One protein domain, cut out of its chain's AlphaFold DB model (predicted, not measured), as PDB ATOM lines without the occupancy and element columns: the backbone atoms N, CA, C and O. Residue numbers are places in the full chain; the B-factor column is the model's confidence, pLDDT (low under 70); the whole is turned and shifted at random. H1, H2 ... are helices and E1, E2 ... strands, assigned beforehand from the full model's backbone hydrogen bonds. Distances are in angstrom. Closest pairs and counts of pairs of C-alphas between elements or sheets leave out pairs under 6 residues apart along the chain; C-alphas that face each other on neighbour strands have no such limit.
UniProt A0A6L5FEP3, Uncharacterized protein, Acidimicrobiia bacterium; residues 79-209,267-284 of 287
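AT A GLANCE: This is residues 79 to 209 and 267 to 284 of the 287 residues of an uncharacterized protein of Acidimicrobiia bacterium (UniProt A0A6L5FEP3). A strongly twisted sheet of four parallel strands, in the order E2 E1 E3 E4, is the middle of three layers, with H1 and H7 covering one face and H3, H4 and H6 on the other. Where the sheet ends at E4, the long helices H4, H5 and H6 run side by side in a triangle, with H5 packed on H4 and H6 and off the sheet, while the short H2 grazes the sheet. The printed part has 149 residues with seven named helices and four named strands, in the order E1 H1 H2 E2 H3 E3 H4 H5 H6 E4 H7, and its class is mixed, helices and strands. It is compact, with a radius of gyration of the C-alphas of 15.2 A, and rounded, spanning 47 by 34 by 30 A.

HOW THE PARTS SIT: The sheet has the edge strand E2, residues 103 to 107, then the inner strands E1, residues 79 to 81, and E3, residues 130 to 135, then the edge strand E4, residues 200 to 204. Between E2 and E1, N 81 and O 106 are 2.8 A apart, within hydrogen-bond range; so are N 80 and O 132 between E1 and E3, at 2.7 A, and N 133 and O 201 between E3 and E4, at 2.8 A. H6, residues 179 to 194, is over E3 and E4 at a height over the sheet of 9.8 A and runs along the strands, at 20 degrees to E3 on the local plane. On the opposite face H7, residues 271 to 282, has a height over the sheet of 8.9 A and is over E3 and only just over E1, on which 3 of its C-alphas fall. H1, residues 84 to 93, is on the same face as H7, over E2 and E1 at a height of 9.8 A. H2, residues 97 to 100, only grazes the sheet with residues 97 to 99. H3, residues 114 to 126, is on the sheet and touches H6, closest at the C-alphas of Ala 120 and Ala 187, 6.4 A; they run the same way at a shallow tilt of 33 degrees, only just short of steep. H5, residues 159 to 173, is not on the sheet; it touches residues 185 to 192 of H6 alone, closest at the C-alphas of Lys 163 and Arg 189, 7.0 A, and the two form a helical hairpin at 7 degrees. H4, residues 141 to 154, is on the sheet and forms a helical hairpin with H5, at 18 degrees, with the C-alphas of Val 150 and Ala 162 closest at 4.6 A. E1, H1, H2, E2 and E3, H4, H5, H6, E4 are strand-helix-strand units, parallel neighbour strands with helices between; the crossover of the first is right-handed. E2, H3, E3 is a split unit, with E1 between its strands, and its crossover is right-handed. Every O i to N i+4 pair is within hydrogen-bond range in H1, H3, H4, H5, H6 and H7; H2 is too short for such a pair.

IN THESE COORDINATES: E1 begins at C-alpha 79, (146.413, 185.955, 128.920), and E3, the longest strand, measures 16.0 A from first to last C-alpha. H6, the longest helix, measures 22.7 A and begins at C-alpha 179, (137.007, 178.946, 141.423). H5 measures 21.5 A, H4 19.9 A, H3 17.8 A, H7 16.2 A and H1 13.9 A. H7 ends at C-alpha 282, (144.224, 190.745, 116.571).

THE WHOLE: The two C-alphas farthest apart, those of Lys 160 and Asp 267, are 47.8 A from each other. Residues 210 to 266 are cut out, and C-alphas 209 and 267 are 20.9 A apart across the cut, which falls in the link from E4 to H7. Of the links that are printed whole, E2 to H3 is short and the others are tight. The mean pLDDT of the printed part is 83.5; it is under 70 at residues 109 to 121, 138 to 141, 174 to 177 and 284.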
ATOM      1  N   LEU A  79     147.220 187.161 129.060       92.00
ATOM      2  CA  LEU A  79     146.413 185.955 128.920       92.00
ATOM      3  C   LEU A  79     146.441 185.210 130.254       92.00
ATOM      4  O   LEU A  79     147.439 184.595 130.630       92.00
ATOM      5  N   VAL A  80     145.348 185.336 130.989       90.50
ATOM      6  CA  VAL A  80     145.117 184.703 132.276       90.50
ATOM      7  C   VAL A  80     144.542 183.310 132.052       90.50
ATOM      8  O   VAL A  80     143.545 183.156 131.356       90.50
ATOM      9  N   ILE A  81     145.184 182.311 132.642       90.25
ATOM     10  CA  ILE A  81     144.908 180.878 132.482       90.25
ATOM     11  C   ILE A  81     144.733 180.229 133.857       90.25
ATOM     12  O   ILE A  81     145.147 180.802 134.869       90.25
ATOM     13  N   GLU A  82     144.135 179.045 133.929       85.69
ATOM     14  CA  GLU A  82     143.833 178.376 135.197       85.69
ATOM     15  C   GLU A  82     145.107 178.012 135.957       85.69
ATOM     16  O   GLU A  82     145.302 178.440 137.103       85.69
ATOM     17  N   GLY A  83     146.028 177.302 135.307       86.50
ATOM     18  CA  GLY A  83     147.168 176.720 136.005       86.50
ATOM     19  C   GLY A  83     148.473 176.654 135.224       86.50
ATOM     20  O   GLY A  83     148.590 177.002 134.052       86.50
ATOM     21  N   GLU A  84     149.501 176.146 135.907       88.12
ATOM     22  CA  GLU A  84     150.827 175.933 135.310       88.12
ATOM     23  C   GLU A  84     150.827 174.851 134.221       88.12
ATOM     24  O   GLU A  84     151.734 174.810 133.391       88.12
ATOM     25  N   HIS A  85     149.827 173.966 134.210       91.19
ATOM     26  CA  HIS A  85     149.652 173.002 133.125       91.19
ATOM     27  C   HIS A  85     149.326 173.722 131.818       91.19
ATOM     28  O   HIS A  85     149.993 173.480 130.817       91.19
ATOM     29  N   ASP A  86     148.383 174.657 131.848       92.19
ATOM     30  CA  ASP A  86     147.959 175.435 130.689       92.19
ATOM     31  C   ASP A  86     149.110 176.285 130.175       92.19
ATOM     32  O   ASP A  86     149.385 176.289 128.977       92.19
ATOM     33  N   ARG A  87     149.864 176.916 131.091       92.56
ATOM     34  CA  ARG A  87     151.086 177.646 130.734       92.56
ATOM     35  C   ARG A  87     152.040 176.709 130.005       92.56
ATOM     36  O   ARG A  87     152.519 177.034 128.924       92.56
ATOM     37  N   ALA A  88     152.297 175.534 130.580       93.88
ATOM     38  CA  ALA A  88     153.208 174.568 129.990       93.88
ATOM     39  C   ALA A  88     152.748 174.098 128.603       93.88
ATOM     40  O   ALA A  88     153.610 173.915 127.744       93.88
ATOM     41  N   VAL A  89     151.441 173.933 128.371       96.25
ATOM     42  CA  VAL A  89     150.905 173.639 127.036       96.25
ATOM     43  C   VAL A  89     151.160 174.813 126.097       96.25
ATOM     44  O   VAL A  89     151.859 174.640 125.104       96.25
ATOM     45  N   LEU A  90     150.656 176.005 126.420       95.94
ATOM     46  CA  LEU A  90     150.679 177.161 125.522       95.94
ATOM     47  C   LEU A  90     152.105 177.607 125.161       95.94
ATOM     48  O   LEU A  90     152.371 177.868 123.989       95.94
ATOM     49  N   GLU A  91     153.033 177.651 126.124       93.81
ATOM     50  CA  GLU A  91     154.430 178.059 125.882       93.81
ATOM     51  C   GLU A  91     155.199 177.059 125.016       93.81
ATOM     52  O   GLU A  91     156.074 177.440 124.244       93.81
ATOM     53  N   ASN A  92     154.915 175.764 125.166       95.56
ATOM     54  CA  ASN A  92     155.656 174.725 124.448       95.56
ATOM     55  C   ASN A  92     155.015 174.370 123.108       95.56
ATOM     56  O   ASN A  92     155.705 173.841 122.241       95.56
ATOM     57  N   LEU A  93     153.725 174.661 122.952       96.50
ATOM     58  CA  LEU A  93     153.003 174.520 121.698       96.50
ATOM     59  C   LEU A  93     153.311 175.678 120.739       96.50
ATOM     60  O   LEU A  93     153.427 175.447 119.541       96.50
ATOM     61  N   PHE A  94     153.498 176.894 121.268       95.44
ATOM     62  CA  PHE A  94     153.815 178.093 120.484       95.44
ATOM     63  C   PHE A  94     155.057 178.832 121.025       95.44
ATOM     64  O   PHE A  94     154.930 179.911 121.613       95.44
ATOM     65  N   PRO A  95     156.269 178.271 120.861       90.62
ATOM     66  CA  PRO A  95     157.483 178.867 121.416       90.62
ATOM     67  C   PRO A  95     157.754 180.265 120.838       90.62
ATOM     68  O   PRO A  95     157.904 180.407 119.629       90.62
ATOM     69  N   GLY A  96     157.830 181.290 121.694       85.12
ATOM     70  CA  GLY A  96     158.121 182.682 121.307       85.12
ATOM     71  C   GLY A  96     156.947 183.444 120.676       85.12
ATOM     72  O   GLY A  96     156.998 184.662 120.519       85.12
ATOM     73  N   GLU A  97     155.863 182.757 120.313       90.19
ATOM     74  CA  GLU A  97     154.756 183.363 119.571       90.19
ATOM     75  C   GLU A  97     153.887 184.284 120.439       90.19
ATOM     76  O   GLU A  97     153.289 185.232 119.916       90.19
ATOM     77  N   TRP A  98     153.806 184.012 121.747       89.81
ATOM     78  CA  TRP A  98     153.082 184.845 122.712       89.81
ATOM     79  C   TRP A  98     153.817 186.154 122.954       89.81
ATOM     80  O   TRP A  98     153.195 187.217 122.993       89.81
ATOM     81  N   GLU A  99     155.136 186.088 123.061       82.62
ATOM     82  CA  GLU A  99     155.992 187.242 123.263       82.62
ATOM     83  C   GLU A  99     156.053 188.112 121.998       82.62
ATOM     84  O   GLU A  99     155.836 189.320 122.097       82.62
ATOM     85  N   ASN A 100     156.138 187.499 120.810       82.81
ATOM     86  CA  ASN A 100     155.931 188.175 119.518       82.81
ATOM     87  C   ASN A 100     154.560 188.870 119.434       82.81
ATOM     88  O   ASN A 100     154.413 189.921 118.813       82.81
ATOM     89  N   ALA A 101     153.534 188.306 120.079       85.50
ATOM     90  CA  ALA A 101     152.208 188.914 120.192       85.50
ATOM     91  C   ALA A 101     152.080 189.913 121.363       85.50
ATOM     92  O   ALA A 101     150.969 190.386 121.645       85.50
ATOM     93  N   ARG A 102     153.179 190.206 122.074       85.44
ATOM     94  CA  ARG A 102     153.248 191.017 123.303       85.44
ATOM     95  C   ARG A 102     152.228 190.598 124.352       85.44
ATOM     96  O   ARG A 102     151.582 191.428 125.000       85.44
ATOM     97  N   THR A 103     152.065 189.290 124.486       88.88
ATOM     98  CA  THR A 103     151.111 188.642 125.378       88.88
ATOM     99  C   THR A 103     151.857 187.947 126.506       88.88
ATOM    100  O   THR A 103     152.691 187.077 126.267       88.88
ATOM    101  N   ARG A 104     151.545 188.302 127.755       87.88
ATOM    102  CA  ARG A 104     152.090 187.628 128.939       87.88
ATOM    103  C   ARG A 104     151.101 186.601 129.474       87.88
ATOM    104  O   ARG A 104     149.974 186.958 129.804       87.88
ATOM    105  N   LEU A 105     151.545 185.357 129.634       88.06
ATOM    106  CA  LEU A 105     150.757 184.306 130.281       88.06
ATOM    107  C   LEU A 105     150.804 184.454 131.810       88.06
ATOM    108  O   LEU A 105     151.896 184.508 132.388       88.06
ATOM    109  N   LEU A 106     149.646 184.475 132.473       86.06
ATOM    110  CA  LEU A 106     149.510 184.550 133.933       86.06
ATOM    111  C   LEU A 106     148.604 183.428 134.450       86.06
ATOM    112  O   LEU A 106     147.471 183.312 134.008       86.06
ATOM    113  N   SER A 107     149.059 182.632 135.415       84.12
ATOM    114  CA  SER A 107     148.216 181.614 136.053       84.12
ATOM    115  C   SER A 107     147.390 182.203 137.205       84.12
ATOM    116  O   SER A 107     147.896 182.988 138.011       84.12
ATOM    117  N   MET A 108     146.116 181.811 137.310       76.56
ATOM    118  CA  MET A 108     145.208 182.239 138.386       76.56
ATOM    119  C   MET A 108     145.603 181.651 139.749       76.56
ATOM    120  O   MET A 108     145.386 182.276 140.788       76.56
ATOM    121  N   LEU A 109     146.205 180.457 139.750       59.69
ATOM    122  CA  LEU A 109     146.428 179.633 140.942       59.69
ATOM    123  C   LEU A 109     147.799 179.818 141.626       59.69
ATOM    124  O   LEU A 109     148.135 179.065 142.541       59.69
ATOM    125  N   GLY A 110     148.585 180.833 141.247       49.31
ATOM    126  CA  GLY A 110     149.931 181.059 141.799       49.31
ATOM    127  C   GLY A 110     150.000 181.347 143.311       49.31
ATOM    128  O   GLY A 110     151.037 181.115 143.926       49.31
ATOM    129  N   ALA A 111     148.919 181.813 143.943       36.88
ATOM    130  CA  ALA A 111     148.783 181.894 145.399       36.88
ATOM    131  C   ALA A 111     147.327 182.206 145.784       36.88
ATOM    132  O   ALA A 111     146.607 182.853 145.029       36.88
ATOM    133  N   LYS A 112     146.913 181.746 146.976       48.50
ATOM    134  CA  LYS A 112     145.616 181.977 147.654       48.50
ATOM    135  C   LYS A 112     144.945 183.307 147.255       48.50
ATOM    136  O   LYS A 112     145.649 184.309 147.188       48.50
ATOM    137  N   HIS A 113     143.608 183.324 147.120       51.78
ATOM    138  CA  HIS A 113     142.697 184.415 146.674       51.78
ATOM    139  C   HIS A 113     143.128 185.897 146.874       51.78
ATOM    140  O   HIS A 113     142.713 186.776 146.119       51.78
ATOM    141  N   ALA A 114     143.956 186.206 147.873       45.28
ATOM    142  CA  ALA A 114     144.570 187.517 148.067       45.28
ATOM    143  C   ALA A 114     145.546 187.912 146.939       45.28
ATOM    144  O   ALA A 114     145.477 189.034 146.444       45.28
ATOM    145  N   ALA A 115     146.419 187.002 146.488       49.62
ATOM    146  CA  ALA A 115     147.376 187.306 145.420       49.62
ATOM    147  C   ALA A 115     146.661 187.560 144.089       49.62
ATOM    148  O   ALA A 115     146.998 188.499 143.379       49.62
ATOM    149  N   SER A 116     145.609 186.794 143.802       60.03
ATOM    150  CA  SER A 116     144.833 186.920 142.570       60.03
ATOM    151  C   SER A 116     143.964 188.191 142.520       60.03
ATOM    152  O   SER A 116     143.653 188.678 141.431       60.03
ATOM    153  N   THR A 117     143.625 188.776 143.677       57.62
ATOM    154  CA  THR A 117     142.996 190.108 143.778       57.62
ATOM    155  C   THR A 117     144.012 191.221 143.527       57.62
ATOM    156  O   THR A 117     143.746 192.096 142.705       57.62
ATOM    157  N   ILE A 118     145.199 191.129 144.139       58.59
ATOM    158  CA  ILE A 118     146.308 192.075 143.921       58.59
ATOM    159  C   ILE A 118     146.749 192.058 142.453       58.59
ATOM    160  O   ILE A 118     146.958 193.109 141.859       58.59
ATOM    161  N   THR A 119     146.852 190.882 141.828       67.12
ATOM    162  CA  THR A 119     147.188 190.773 140.403       67.12
ATOM    163  C   THR A 119     146.151 191.482 139.538       67.12
ATOM    164  O   THR A 119     146.528 192.245 138.656       67.12
ATOM    165  N   ALA A 120     144.856 191.304 139.806       65.50
ATOM    166  CA  ALA A 120     143.821 191.998 139.046       65.50
ATOM    167  C   ALA A 120     143.865 193.524 139.250       65.50
ATOM    168  O   ALA A 120     143.740 194.261 138.276       65.50
ATOM    169  N   GLU A 121     144.085 194.007 140.477       68.75
ATOM    170  CA  GLU A 121     144.292 195.439 140.743       68.75
ATOM    171  C   GLU A 121     145.502 195.976 139.979       68.75
ATOM    172  O   GLU A 121     145.388 196.984 139.290       68.75
ATOM    173  N   LEU A 122     146.632 195.263 139.993       72.75
ATOM    174  CA  LEU A 122     147.827 195.675 139.262       72.75
ATOM    175  C   LEU A 122     147.578 195.782 137.752       72.75
ATOM    176  O   LEU A 122     147.942 196.782 137.128       72.75
ATOM    177  N   LEU A 123     146.918 194.777 137.175       76.00
ATOM    178  CA  LEU A 123     146.572 194.748 135.755       76.00
ATOM    179  C   LEU A 123     145.635 195.896 135.382       76.00
ATOM    180  O   LEU A 123     145.869 196.600 134.392       76.00
ATOM    181  N   PHE A 124     144.580 196.107 136.168       74.69
ATOM    182  CA  PHE A 124     143.573 197.094 135.823       74.69
ATOM    183  C   PHE A 124     143.936 198.504 136.230       74.69
ATOM    184  O   PHE A 124     143.488 199.389 135.530       74.69
ATOM    185  N   GLU A 125     144.740 198.760 137.258       73.38
ATOM    186  CA  GLU A 125     145.075 200.128 137.680       73.38
ATOM    187  C   GLU A 125     146.316 200.665 136.967       73.38
ATOM    188  O   GLU A 125     146.297 201.801 136.482       73.38
ATOM    189  N   PHE A 126     147.357 199.838 136.823       74.62
ATOM    190  CA  PHE A 126     148.688 200.285 136.396       74.62
ATOM    191  C   PHE A 126     149.046 199.930 134.954       74.62
ATOM    192  O   PHE A 126     150.108 200.324 134.476       74.62
ATOM    193  N   THR A 127     148.169 199.226 134.236       77.81
ATOM    194  CA  THR A 127     148.376 198.927 132.813       77.81
ATOM    195  C   THR A 127     147.184 199.379 131.980       77.81
ATOM    196  O   THR A 127     146.071 199.537 132.494       77.81
ATOM    197  N   THR A 128     147.412 199.574 130.683       79.25
ATOM    198  CA  THR A 128     146.367 199.749 129.661       79.25
ATOM    199  C   THR A 128     146.134 198.478 128.846       79.25
ATOM    200  O   THR A 128     145.316 198.499 127.937       79.25
ATOM    201  N   ALA A 129     146.839 197.390 129.166       85.06
ATOM    202  CA  ALA A 129     146.790 196.136 128.430       85.06
ATOM    203  C   ALA A 129     145.401 195.483 128.486       85.06
ATOM    204  O   ALA A 129     144.689 195.593 129.495       85.06
ATOM    205  N   ASP A 130     145.042 194.766 127.428       90.06
ATOM    206  CA  ASP A 130     143.901 193.860 127.444       90.06
ATOM    207  C   ASP A 130     144.155 192.709 128.420       90.06
ATOM    208  O   ASP A 130     145.270 192.202 128.559       90.06
ATOM    209  N   VAL A 131     143.103 192.290 129.111       90.00
ATOM    210  CA  VAL A 131     143.106 191.125 129.990       90.00
ATOM    211  C   VAL A 131     142.202 190.087 129.351       90.00
ATOM    212  O   VAL A 131     140.985 190.255 129.287       90.00
ATOM    213  N   VAL A 132     142.817 189.021 128.863       91.50
ATOM    214  CA  VAL A 132     142.131 187.876 128.278       91.50
ATOM    215  C   VAL A 132     142.090 186.777 129.324       91.50
ATOM    216  O   VAL A 132     143.125 186.420 129.868       91.50
ATOM    217  N   ILE A 133     140.917 186.238 129.619       89.69
ATOM    218  CA  ILE A 133     140.716 185.164 130.587       89.69
ATOM    219  C   ILE A 133     140.332 183.919 129.798       89.69
ATOM    220  O   ILE A 133     139.266 183.893 129.187       89.69
ATOM    221  N   LEU A 134     141.205 182.918 129.782       90.44
ATOM    222  CA  LEU A 134     140.978 181.647 129.106       90.44
ATOM    223  C   LEU A 134     140.546 180.606 130.133       90.44
ATOM    224  O   LEU A 134     141.293 180.313 131.065       90.44
ATOM    225  N   LEU A 135     139.338 180.077 129.957       86.38
ATOM    226  CA  LEU A 135     138.748 179.080 130.842       86.38
ATOM    227  C   LEU A 135     138.547 177.754 130.107       86.38
ATOM    228  O   LEU A 135     138.039 177.720 128.982       86.38
ATOM    229  N   ASP A 136     138.890 176.658 130.776       84.44
ATOM    230  CA  ASP A 136     138.563 175.319 130.305       84.44
ATOM    231  C   ASP A 136     137.055 175.067 130.436       84.44
ATOM    232  O   ASP A 136     136.383 175.587 131.332       84.44
ATOM    233  N   ASN A 137     136.504 174.254 129.531       75.44
ATOM    234  CA  ASN A 137     135.104 173.824 129.555       75.44
ATOM    235  C   ASN A 137     134.055 174.958 129.514       75.44
ATOM    236  O   ASN A 137     132.887 174.731 129.844       75.44
ATOM    237  N   LEU A 138     134.432 176.175 129.110       66.75
ATOM    238  CA  LEU A 138     133.506 177.298 128.985       66.75
ATOM    239  C   LEU A 138     132.912 177.354 127.572       66.75
ATOM    240  O   LEU A 138     133.074 178.323 126.841       66.75
ATOM    241  N   VAL A 139     132.181 176.312 127.179       51.56
ATOM    242  CA  VAL A 139     131.396 176.304 125.924       51.56
ATOM    243  C   VAL A 139     129.986 176.823 126.177       51.56
ATOM    244  O   VAL A 139     129.001 176.244 125.723       51.56
ATOM    245  N   SER A 140     129.847 177.866 126.990       55.81
ATOM    246  CA  SER A 140     128.534 178.462 127.193       55.81
ATOM    247  C   SER A 140     128.465 179.745 126.382       55.81
ATOM    248  O   SER A 140     128.927 180.785 126.851       55.81
ATOM    249  N   ASP A 141     127.803 179.687 125.220       62.41
ATOM    250  CA  ASP A 141     127.291 180.863 124.488       62.41
ATOM    251  C   ASP A 141     126.588 181.860 125.440       62.41
ATOM    252  O   ASP A 141     126.493 183.058 125.192       62.41
ATOM    253  N   ASP A 142     126.105 181.345 126.569       76.06
ATOM    254  CA  ASP A 142     125.474 182.051 127.670       76.06
ATOM    255  C   ASP A 142     126.389 183.049 128.413       76.06
ATOM    256  O   ASP A 142     125.917 184.134 128.769       76.06
ATOM    257  N   PHE A 143     127.681 182.747 128.630       82.62
ATOM    258  CA  PHE A 143     128.610 183.727 129.222       82.62
ATOM    259  C   PHE A 143     128.886 184.852 128.229       82.62
ATOM    260  O   PHE A 143     128.726 186.019 128.582       82.62
ATOM    261  N   ASP A 144     129.243 184.509 126.991       81.94
ATOM    262  CA  ASP A 144     129.571 185.484 125.948       81.94
ATOM    263  C   ASP A 144     128.392 186.430 125.694       81.94
ATOM    264  O   ASP A 144     128.550 187.651 125.740       81.94
ATOM    265  N   ALA A 145     127.176 185.887 125.557       85.56
ATOM    266  CA  ALA A 145     125.961 186.687 125.413       85.56
ATOM    267  C   ALA A 145     125.705 187.592 126.631       85.56
ATOM    268  O   ALA A 145     125.306 188.754 126.484       85.56
ATOM    269  N   THR A 146     125.956 187.084 127.842       89.44
ATOM    270  CA  THR A 146     125.841 187.879 129.071       89.44
ATOM    271  C   THR A 146     126.861 189.012 129.083       89.44
ATOM    272  O   THR A 146     126.495 190.156 129.373       89.44
ATOM    273  N   TRP A 147     128.122 188.729 128.757       90.06
ATOM    274  CA  TRP A 147     129.194 189.717 128.767       90.06
ATOM    275  C   TRP A 147     128.994 190.779 127.687       90.06
ATOM    276  O   TRP A 147     129.087 191.970 127.979       90.06
ATOM    277  N   GLU A 148     128.576 190.400 126.478       89.75
ATOM    278  CA  GLU A 148     128.186 191.362 125.446       89.75
ATOM    279  C   GLU A 148     127.063 192.291 125.914       89.75
ATOM    280  O   GLU A 148     127.109 193.504 125.689       89.75
ATOM    281  N   GLN A 149     126.041 191.748 126.580       91.25
ATOM    282  CA  GLN A 149     124.948 192.561 127.103       91.25
ATOM    283  C   GLN A 149     125.431 193.518 128.199       91.25
ATOM    284  O   GLN A 149     124.995 194.672 128.249       91.25
ATOM    285  N   VAL A 150     126.351 193.064 129.047       92.56
ATOM    286  CA  VAL A 150     127.020 193.893 130.053       92.56
ATOM    287  C   VAL A 150     127.789 195.040 129.391       92.56
ATOM    288  O   VAL A 150     127.584 196.190 129.783       92.56
ATOM    289  N   LEU A 151     128.586 194.765 128.353       91.12
ATOM    290  CA  LEU A 151     129.327 195.782 127.597       91.12
ATOM    291  C   LEU A 151     128.386 196.800 126.933       91.12
ATOM    292  O   LEU A 151     128.609 198.005 127.043       91.12
ATOM    293  N   ARG A 152     127.278 196.346 126.326       92.88
ATOM    294  CA  ARG A 152     126.255 197.233 125.731       92.88
ATOM    295  C   ARG A 152     125.569 198.125 126.770       92.88
ATOM    296  O   ARG A 152     125.229 199.268 126.478       92.88
ATOM    297  N   LEU A 153     125.317 197.615 127.976       93.25
ATOM    298  CA  LEU A 153     124.747 198.417 129.063       93.25
ATOM    299  C   LEU A 153     125.767 199.432 129.589       93.25
ATOM    300  O   LEU A 153     125.404 200.580 129.851       93.25
ATOM    301  N   ALA A 154     127.029 199.028 129.723       89.94
ATOM    302  CA  ALA A 154     128.105 199.899 130.174       89.94
ATOM    303  C   ALA A 154     128.368 201.045 129.179       89.94
ATOM    304  O   ALA A 154     128.445 202.200 129.599       89.94
ATOM    305  N   SER A 155     128.346 200.770 127.868       89.19
ATOM    306  CA  SER A 155     128.506 201.790 126.818       89.19
ATOM    307  C   SER A 155     127.358 202.811 126.759       89.19
ATOM    308  O   SER A 155     127.507 203.875 126.167       89.19
ATOM    309  N   GLN A 156     126.208 202.504 127.368       92.19
ATOM    310  CA  GLN A 156     125.059 203.409 127.519       92.19
ATOM    311  C   GLN A 156     125.053 204.145 128.873       92.19
ATOM    312  O   GLN A 156     124.016 204.673 129.274       92.19
ATOM    313  N   ASP A 157     126.165 204.108 129.615       88.06
ATOM    314  CA  ASP A 157     126.314 204.619 130.988       88.06
ATOM    315  C   ASP A 157     125.331 203.985 132.003       88.06
ATOM    316  O   ASP A 157     125.100 204.473 133.111       88.06
ATOM    317  N   LYS A 158     124.767 202.814 131.673       92.25
ATOM    318  CA  LYS A 158     123.852 202.053 132.541       92.25
ATOM    319  C   LYS A 158     124.618 201.077 133.436       92.25
ATOM    320  O   LYS A 158     124.234 199.915 133.579       92.25
ATOM    321  N   ARG A 159     125.677 201.547 134.104       89.56
ATOM    322  CA  ARG A 159     126.585 200.699 134.909       89.56
ATOM    323  C   ARG A 159     125.885 199.892 136.004       89.56
ATOM    324  O   ARG A 159     126.214 198.731 136.223       89.56
ATOM    325  N   LYS A 160     124.872 200.465 136.666       91.50
ATOM    326  CA  LYS A 160     124.070 199.736 137.670       91.50
ATOM    327  C   LYS A 160     123.328 198.543 137.059       91.50
ATOM    328  O   LYS A 160     123.249 197.492 137.688       91.50
ATOM    329  N   ALA A 161     122.803 198.698 135.844       92.94
ATOM    330  CA  ALA A 161     122.136 197.615 135.127       92.94
ATOM    331  C   ALA A 161     123.147 196.569 134.637       92.94
ATOM    332  O   ALA A 161     122.890 195.381 134.785       92.94
ATOM    333  N   ALA A 162     124.309 197.007 134.138       92.81
ATOM    334  CA  ALA A 162     125.405 196.127 133.738       92.81
ATOM    335  C   ALA A 162     125.874 195.241 134.908       92.81
ATOM    336  O   ALA A 162     125.933 194.021 134.787       92.81
ATOM    337  N   LYS A 163     126.092 195.836 136.088       91.56
ATOM    338  CA  LYS A 163     126.439 195.087 137.304       91.56
ATOM    339  C   LYS A 163     125.343 194.094 137.700       91.56
ATOM    340  O   LYS A 163     125.638 192.931 137.944       91.56
ATOM    341  N   LYS A 164     124.075 194.523 137.687       93.25
ATOM    342  CA  LYS A 164     122.934 193.646 137.993       93.25
ATOM    343  C   LYS A 164     122.842 192.454 137.032       93.25
ATOM    344  O   LYS A 164     122.481 191.363 137.470       93.25
ATOM    345  N   GLN A 165     123.150 192.649 135.749       93.06
ATOM    346  CA  GLN A 165     123.178 191.570 134.759       93.06
ATOM    347  C   GLN A 165     124.228 190.513 135.128       93.06
ATOM    348  O   GLN A 165     123.914 189.324 135.151       93.06
ATOM    349  N   LEU A 166     125.433 190.950 135.505       90.31
ATOM    350  CA  LEU A 166     126.513 190.059 135.931       90.31
ATOM    351  C   LEU A 166     126.183 189.327 137.246       90.31
ATOM    352  O   LEU A 166     126.387 188.120 137.342       90.31
ATOM    353  N   ASP A 167     125.605 190.027 138.226       89.94
ATOM    354  CA  ASP A 167     125.156 189.427 139.495       89.94
ATOM    355  C   ASP A 167     124.031 188.393 139.265       89.94
ATOM    356  O   ASP A 167     123.966 187.357 139.930       89.94
ATOM    357  N   THR A 168     123.144 188.648 138.294       90.00
ATOM    358  CA  THR A 168     122.074 187.710 137.911       90.00
ATOM    359  C   THR A 168     122.658 186.441 137.296       90.00
ATOM    360  O   THR A 168     122.236 185.341 137.656       90.00
ATOM    361  N   TYR A 169     123.645 186.586 136.411       88.50
ATOM    362  CA  TYR A 169     124.352 185.458 135.813       88.50
ATOM    363  C   TYR A 169     125.077 184.618 136.873       88.50
ATOM    364  O   TYR A 169     124.841 183.414 136.955       88.50
ATOM    365  N   GLU A 170     125.838 185.243 137.779       86.38
ATOM    366  CA  GLU A 170     126.478 184.525 138.891       86.38
ATOM    367  C   GLU A 170     125.454 183.773 139.750       86.38
ATOM    368  O   GLU A 170     125.669 182.622 140.129       86.38
ATOM    369  N   SER A 171     124.306 184.390 140.045       85.50
ATOM    370  CA  SER A 171     123.295 183.754 140.892       85.50
ATOM    371  C   SER A 171     122.746 182.445 140.306       85.50
ATOM    372  O   SER A 171     122.376 181.552 141.073       85.50
ATOM    373  N   ARG A 172     122.746 182.308 138.973       84.06
ATOM    374  CA  ARG A 172     122.359 181.088 138.249       84.06
ATOM    375  C   ARG A 172     123.432 180.003 138.319       84.06
ATOM    376  O   ARG A 172     123.087 178.827 138.325       84.06
ATOM    377  N   LEU A 173     124.703 180.390 138.432       78.62
ATOM    378  CA  LEU A 173     125.846 179.477 138.489       78.62
ATOM    379  C   LEU A 173     126.080 178.845 139.864       78.62
ATOM    380  O   LEU A 173     126.903 177.949 139.962       78.62
ATOM    381  N   LYS A 174     125.384 179.252 140.934       67.12
ATOM    382  CA  LYS A 174     125.716 178.894 142.336       67.12
ATOM    383  C   LYS A 174     125.908 177.397 142.665       67.12
ATOM    384  O   LYS A 174     126.398 177.094 143.747       67.12
ATOM    385  N   ARG A 175     125.507 176.456 141.801       58.34
ATOM    386  CA  ARG A 175     125.778 175.007 141.954       58.34
ATOM    387  C   ARG A 175     126.925 174.471 141.087       58.34
ATOM    388  O   ARG A 175     127.397 173.374 141.354       58.34
ATOM    389  N   GLU A 176     127.358 175.231 140.091       64.50
ATOM    390  CA  GLU A 176     128.344 174.864 139.064       64.50
ATOM    391  C   GLU A 176     129.513 175.868 139.002       64.50
ATOM    392  O   GLU A 176     130.373 175.774 138.134       64.50
ATOM    393  N   GLN A 177     129.554 176.838 139.923       67.69
ATOM    394  CA  GLN A 177     130.585 177.868 139.964       67.69
ATOM    395  C   GLN A 177     131.929 177.254 140.361       67.69
ATOM    396  O   GLN A 177     132.111 176.797 141.491       67.69
ATOM    397  N   THR A 178     132.868 177.259 139.419       76.94
ATOM    398  CA  THR A 178     134.264 176.908 139.672       76.94
ATOM    399  C   THR A 178     135.025 178.113 140.234       76.94
ATOM    400  O   THR A 178     134.575 179.259 140.110       76.94
ATOM    401  N   ALA A 179     136.179 177.875 140.861       78.19
ATOM    402  CA  ALA A 179     137.007 178.946 141.423       78.19
ATOM    403  C   ALA A 179     137.528 179.895 140.327       78.19
ATOM    404  O   ALA A 179     137.673 181.100 140.536       78.19
ATOM    405  N   GLU A 180     137.760 179.353 139.136       80.12
ATOM    406  CA  GLU A 180     138.202 180.054 137.937       80.12
ATOM    407  C   GLU A 180     137.106 180.992 137.424       80.12
ATOM    408  O   GLU A 180     137.359 182.167 137.150       80.12
ATOM    409  N   MET A 181     135.862 180.504 137.373       81.94
ATOM    410  CA  MET A 181     134.705 181.319 137.008       81.94
ATOM    411  C   MET A 181     134.443 182.419 138.045       81.94
ATOM    412  O   MET A 181     134.160 183.560 137.683       81.94
ATOM    413  N   GLU A 182     134.572 182.119 139.341       82.00
ATOM    414  CA  GLU A 182     134.498 183.135 140.399       82.00
ATOM    415  C   GLU A 182     135.553 184.233 140.196       82.00
ATOM    416  O   GLU A 182     135.236 185.428 140.255       82.00
ATOM    417  N   TRP A 183     136.794 183.848 139.886       82.12
ATOM    418  CA  TRP A 183     137.857 184.807 139.607       82.12
ATOM    419  C   TRP A 183     137.551 185.665 138.374       82.12
ATOM    420  O   TRP A 183     137.672 186.894 138.443       82.12
ATOM    421  N   ALA A 184     137.095 185.044 137.280       84.81
ATOM    422  CA  ALA A 184     136.739 185.734 136.044       84.81
ATOM    423  C   ALA A 184     135.617 186.761 136.268       84.81
ATOM    424  O   ALA A 184     135.755 187.933 135.906       84.81
ATOM    425  N   LEU A 185     134.550 186.370 136.971       86.31
ATOM    426  CA  LEU A 185     133.460 187.270 137.357       86.31
ATOM    427  C   LEU A 185     133.954 188.420 138.248       86.31
ATOM    428  O   LEU A 185     133.516 189.565 138.086       86.31
ATOM    429  N   GLY A 186     134.886 188.143 139.163       85.06
ATOM    430  CA  GLY A 186     135.544 189.156 139.986       85.06
ATOM    431  C   GLY A 186     136.345 190.166 139.157       85.06
ATOM    432  O   GLY A 186     136.243 191.375 139.388       85.06
ATOM    433  N   ALA A 187     137.102 189.699 138.161       83.88
ATOM    434  CA  ALA A 187     137.831 190.553 137.225       83.88
ATOM    435  C   ALA A 187     136.877 191.435 136.400       83.88
ATOM    436  O   ALA A 187     137.050 192.656 136.368       83.88
ATOM    437  N   CYS A 188     135.806 190.854 135.851       88.75
ATOM    438  CA  CYS A 188     134.760 191.576 135.126       88.75
ATOM    439  C   CYS A 188     134.104 192.686 135.969       88.75
ATOM    440  O   CYS A 188     133.935 193.814 135.499       88.75
ATOM    441  N   ARG A 189     133.775 192.420 137.244       88.25
ATOM    442  CA  ARG A 189     133.212 193.442 138.155       88.25
ATOM    443  C   ARG A 189     134.166 194.587 138.420       88.25
ATOM    444  O   ARG A 189     133.728 195.740 138.483       88.25
ATOM    445  N   ARG A 190     135.445 194.276 138.626       85.75
ATOM    446  CA  ARG A 190     136.474 195.296 138.845       85.75
ATOM    447  C   ARG A 190     136.605 196.181 137.616       85.75
ATOM    448  O   ARG A 190     136.501 197.396 137.753       85.75
ATOM    449  N   ALA A 191     136.698 195.578 136.432       86.81
ATOM    450  CA  ALA A 191     136.760 196.316 135.177       86.81
ATOM    451  C   ALA A 191     135.545 197.242 134.993       86.81
ATOM    452  O   ALA A 191     135.732 198.431 134.751       86.81
ATOM    453  N   LEU A 192     134.320 196.758 135.240       89.38
ATOM    454  CA  LEU A 192     133.103 197.589 135.201       89.38
ATOM    455  C   LEU A 192     133.117 198.744 136.209       89.38
ATOM    456  O   LEU A 192     132.657 199.845 135.913       89.38
ATOM    457  N   THR A 193     133.609 198.491 137.422       86.25
ATOM    458  CA  THR A 193     133.670 199.506 138.486       86.25
ATOM    459  C   THR A 193     134.668 200.610 138.135       86.25
ATOM    460  O   THR A 193     134.438 201.771 138.464       86.25
ATOM    461  N   GLN A 194     135.743 200.257 137.429       83.75
ATOM    462  CA  GLN A 194     136.793 201.180 137.002       83.75
ATOM    463  C   GLN A 194     136.552 201.794 135.610       83.75
ATOM    464  O   GLN A 194     137.359 202.613 135.172       83.75
ATOM    465  N   GLY A 195     135.472 201.425 134.908       85.12
ATOM    466  CA  GLY A 195     135.199 201.889 133.539       85.12
ATOM    467  C   GLY A 195     136.201 201.358 132.506       85.12
ATOM    468  O   GLY A 195     136.568 202.075 131.578       85.12
ATOM    469  N   ARG A 196     136.713 200.143 132.726       87.38
ATOM    470  CA  ARG A 196     137.742 199.461 131.922       87.38
ATOM    471  C   ARG A 196     137.228 198.142 131.333       87.38
ATOM    472  O   ARG A 196     138.021 197.301 130.926       87.38
ATOM    473  N   GLU A 197     135.913 197.937 131.297       88.62
ATOM    474  CA  GLU A 197     135.266 196.703 130.835       88.62
ATOM    475  C   GLU A 197     135.601 196.323 129.389       88.62
ATOM    476  O   GLU A 197     135.685 195.137 129.089       88.62
ATOM    477  N   SER A 198     135.875 197.299 128.517       87.75
ATOM    478  CA  SER A 198     136.265 197.056 127.120       87.75
ATOM    479  C   SER A 198     137.599 196.319 126.967       87.75
ATOM    480  O   SER A 198     137.865 195.781 125.897       87.75
ATOM    481  N   ARG A 199     138.422 196.292 128.023       88.19
ATOM    482  CA  ARG A 199     139.720 195.604 128.056       88.19
ATOM    483  C   ARG A 199     139.621 194.150 128.503       88.19
ATOM    484  O   ARG A 199     140.644 193.475 128.545       88.19
ATOM    485  N   VAL A 200     138.447 193.686 128.939       89.81
ATOM    486  CA  VAL A 200     138.282 192.325 129.464       89.81
ATOM    487  C   VAL A 200     137.608 191.444 128.432       89.81
ATOM    488  O   VAL A 200     136.462 191.673 128.040       89.81
ATOM    489  N   HIS A 201     138.323 190.389 128.064       89.69
ATOM    490  CA  HIS A 201     137.875 189.358 127.139       89.69
ATOM    491  C   HIS A 201     137.854 188.039 127.897       89.69
ATOM    492  O   HIS A 201     138.824 187.710 128.572       89.69
ATOM    493  N   VAL A 202     136.766 187.285 127.813       87.31
ATOM    494  CA  VAL A 202     136.678 185.947 128.411       87.31
ATOM    495  C   VAL A 202     136.446 184.974 127.278       87.31
ATOM    496  O   VAL A 202     135.522 185.168 126.498       87.31
ATOM    497  N   TRP A 203     137.309 183.973 127.159       88.56
ATOM    498  CA  TRP A 203     137.237 182.951 126.124       88.56
ATOM    499  C   TRP A 203     137.189 181.575 126.767       88.56
ATOM    500  O   TRP A 203     137.855 181.317 127.770       88.56
ATOM    501  N   GLY A 204     136.414 180.688 126.158       87.25
ATOM    502  CA  GLY A 204     136.329 179.295 126.556       87.25
ATOM    503  C   GLY A 204     137.015 178.357 125.583       87.25
ATOM    504  O   GLY A 204     137.036 178.614 124.378       87.25
ATOM    505  N   LEU A 205     137.540 177.260 126.120       89.25
ATOM    506  CA  LEU A 205     137.975 176.101 125.349       89.25
ATOM    507  C   LEU A 205     136.881 175.028 125.303       89.25
ATOM    508  O   LEU A 205     136.156 174.803 126.276       89.25
ATOM    509  N   SER A 206     136.783 174.342 124.161       88.31
ATOM    510  CA  SER A 206     135.804 173.279 123.930       88.31
ATOM    511  C   SER A 206     136.057 171.999 124.716       88.31
ATOM    512  O   SER A 206     135.124 171.240 124.997       88.31
ATOM    513  N   LYS A 207     137.317 171.726 125.059       89.75
ATOM    514  CA  LYS A 207     137.680 170.576 125.884       89.75
ATOM    515  C   LYS A 207     137.519 170.890 127.364       89.75
ATOM    516  O   LYS A 207     137.610 172.036 127.794       89.75
ATOM    517  N   GLY A 208     137.304 169.831 128.142       85.00
ATOM    518  CA  GLY A 208     137.154 169.946 129.587       85.00
ATOM    519  C   GLY A 208     138.462 170.235 130.322       85.00
ATOM    520  O   GLY A 208     138.420 170.472 131.522       85.00
ATOM    521  N   ASP A 209     139.595 170.114 129.633       90.62
ATOM    522  CA  ASP A 209     140.932 170.432 130.115       90.62
ATOM    523  C   ASP A 209     141.855 170.701 128.919       90.62
ATOM    524  O   ASP A 209     141.783 169.976 127.916       90.62
ATOM    525  N   ASP A 267     154.382 171.235 115.637       91.56
ATOM    526  CA  ASP A 267     154.412 171.176 114.167       91.56
ATOM    527  C   ASP A 267     153.005 171.195 113.553       91.56
ATOM    528  O   ASP A 267     152.811 171.612 112.410       91.56
ATOM    529  N   ARG A 268     152.006 170.736 114.314       94.50
ATOM    530  CA  ARG A 268     150.598 170.767 113.919       94.50
ATOM    531  C   ARG A 268     149.722 171.096 115.130       94.50
ATOM    532  O   ARG A 268     149.069 170.196 115.671       94.50
ATOM    533  N   PRO A 269     149.701 172.370 115.556       94.94
ATOM    534  CA  PRO A 269     148.953 172.761 116.733       94.94
ATOM    535  C   PRO A 269     147.442 172.570 116.531       94.94
ATOM    536  O   PRO A 269     146.943 172.741 115.417       94.94
ATOM    537  N   PRO A 270     146.691 172.254 117.596       95.88
ATOM    538  CA  PRO A 270     145.234 172.183 117.561       95.88
ATOM    539  C   PRO A 270     144.591 173.510 117.123       95.88
ATOM    540  O   PRO A 270     144.887 174.557 117.700       95.88
ATOM    541  N   ASP A 271     143.666 173.457 116.157       95.62
ATOM    542  CA  ASP A 271     143.052 174.636 115.515       95.62
ATOM    543  C   ASP A 271     142.453 175.643 116.511       95.62
ATOM    544  O   ASP A 271     142.555 176.856 116.336       95.62
ATOM    545  N   GLU A 272     141.839 175.156 117.588       93.88
ATOM    546  CA  GLU A 272     141.241 176.019 118.608       93.88
ATOM    547  C   GLU A 272     142.297 176.808 119.393       93.88
ATOM    548  O   GLU A 272     142.112 177.996 119.653       93.88
ATOM    549  N   LEU A 273     143.447 176.198 119.694       95.38
ATOM    550  CA  LEU A 273     144.556 176.881 120.365       95.38
ATOM    551  C   LEU A 273     145.260 177.866 119.417       95.38
ATOM    552  O   LEU A 273     145.672 178.944 119.848       95.38
ATOM    553  N   VAL A 274     145.321 177.553 118.115       96.25
ATOM    554  CA  VAL A 274     145.752 178.511 117.078       96.25
ATOM    555  C   VAL A 274     144.801 179.708 117.025       96.25
ATOM    556  O   VAL A 274     145.248 180.852 116.951       96.25
ATOM    557  N   SER A 275     143.490 179.466 117.112       93.69
ATOM    558  CA  SER A 275     142.471 180.520 117.146       93.69
ATOM    559  C   SER A 275     142.643 181.439 118.355       93.69
ATOM    560  O   SER A 275     142.575 182.655 118.198       93.69
ATOM    561  N   VAL A 276     142.949 180.899 119.541       93.56
ATOM    562  CA  VAL A 276     143.274 181.711 120.730       93.56
ATOM    563  C   VAL A 276     144.480 182.617 120.470       93.56
ATOM    564  O   VAL A 276     144.401 183.820 120.723       93.56
ATOM    565  N   LEU A 277     145.573 182.081 119.916       94.56
ATOM    566  CA  LEU A 277     146.757 182.878 119.578       94.56
ATOM    567  C   LEU A 277     146.436 183.968 118.539       94.56
ATOM    568  O   LEU A 277     146.845 185.116 118.711       94.56
ATOM    569  N   SER A 278     145.670 183.639 117.495       93.56
ATOM    570  CA  SER A 278     145.245 184.603 116.471       93.56
ATOM    571  C   SER A 278     144.382 185.713 117.068       93.56
ATOM    572  O   SER A 278     144.681 186.888 116.876       93.56
ATOM    573  N   LYS A 279     143.367 185.363 117.868       91.69
ATOM    574  CA  LYS A 279     142.528 186.343 118.572       91.69
ATOM    575  C   LYS A 279     143.379 187.249 119.462       91.69
ATOM    576  O   LYS A 279     143.187 188.463 119.456       91.69
ATOM    577  N   CYS A 280     144.349 186.683 120.185       90.88
ATOM    578  CA  CYS A 280     145.296 187.466 120.975       90.88
ATOM    579  C   CYS A 280     146.091 188.435 120.102       90.88
ATOM    580  O   CYS A 280     146.236 189.587 120.491       90.88
ATOM    581  N   ARG A 281     146.584 188.034 118.926       89.75
ATOM    582  CA  ARG A 281     147.285 188.942 117.999       89.75
ATOM    583  C   ARG A 281     146.390 190.101 117.563       89.75
ATOM    584  O   ARG A 281     146.795 191.255 117.718       89.75
ATOM    585  N   ASP A 282     145.162 189.793 117.169       88.56
ATOM    586  CA  ASP A 282     144.224 190.745 116.571       88.56
ATOM    587  C   ASP A 282     143.627 191.755 117.564       88.56
ATOM    588  O   ASP A 282     143.198 192.832 117.152       88.56
ATOM    589  N   LEU A 283     143.616 191.449 118.869       82.50
ATOM    590  CA  LEU A 283     143.045 192.332 119.898       82.50
ATOM    591  C   LEU A 283     143.674 193.737 119.942       82.50
ATOM    592  O   LEU A 283     142.970 194.691 120.248       82.50
ATOM    593  N   GLY A 284     144.956 193.874 119.582       61.41
ATOM    594  CA  GLY A 284     145.647 195.175 119.513       61.41
ATOM    595  C   GLY A 284     145.505 195.897 118.164       61.41
ATOM    596  O   GLY A 284     145.672 197.101 118.060       61.41
TER     597      GLY A 284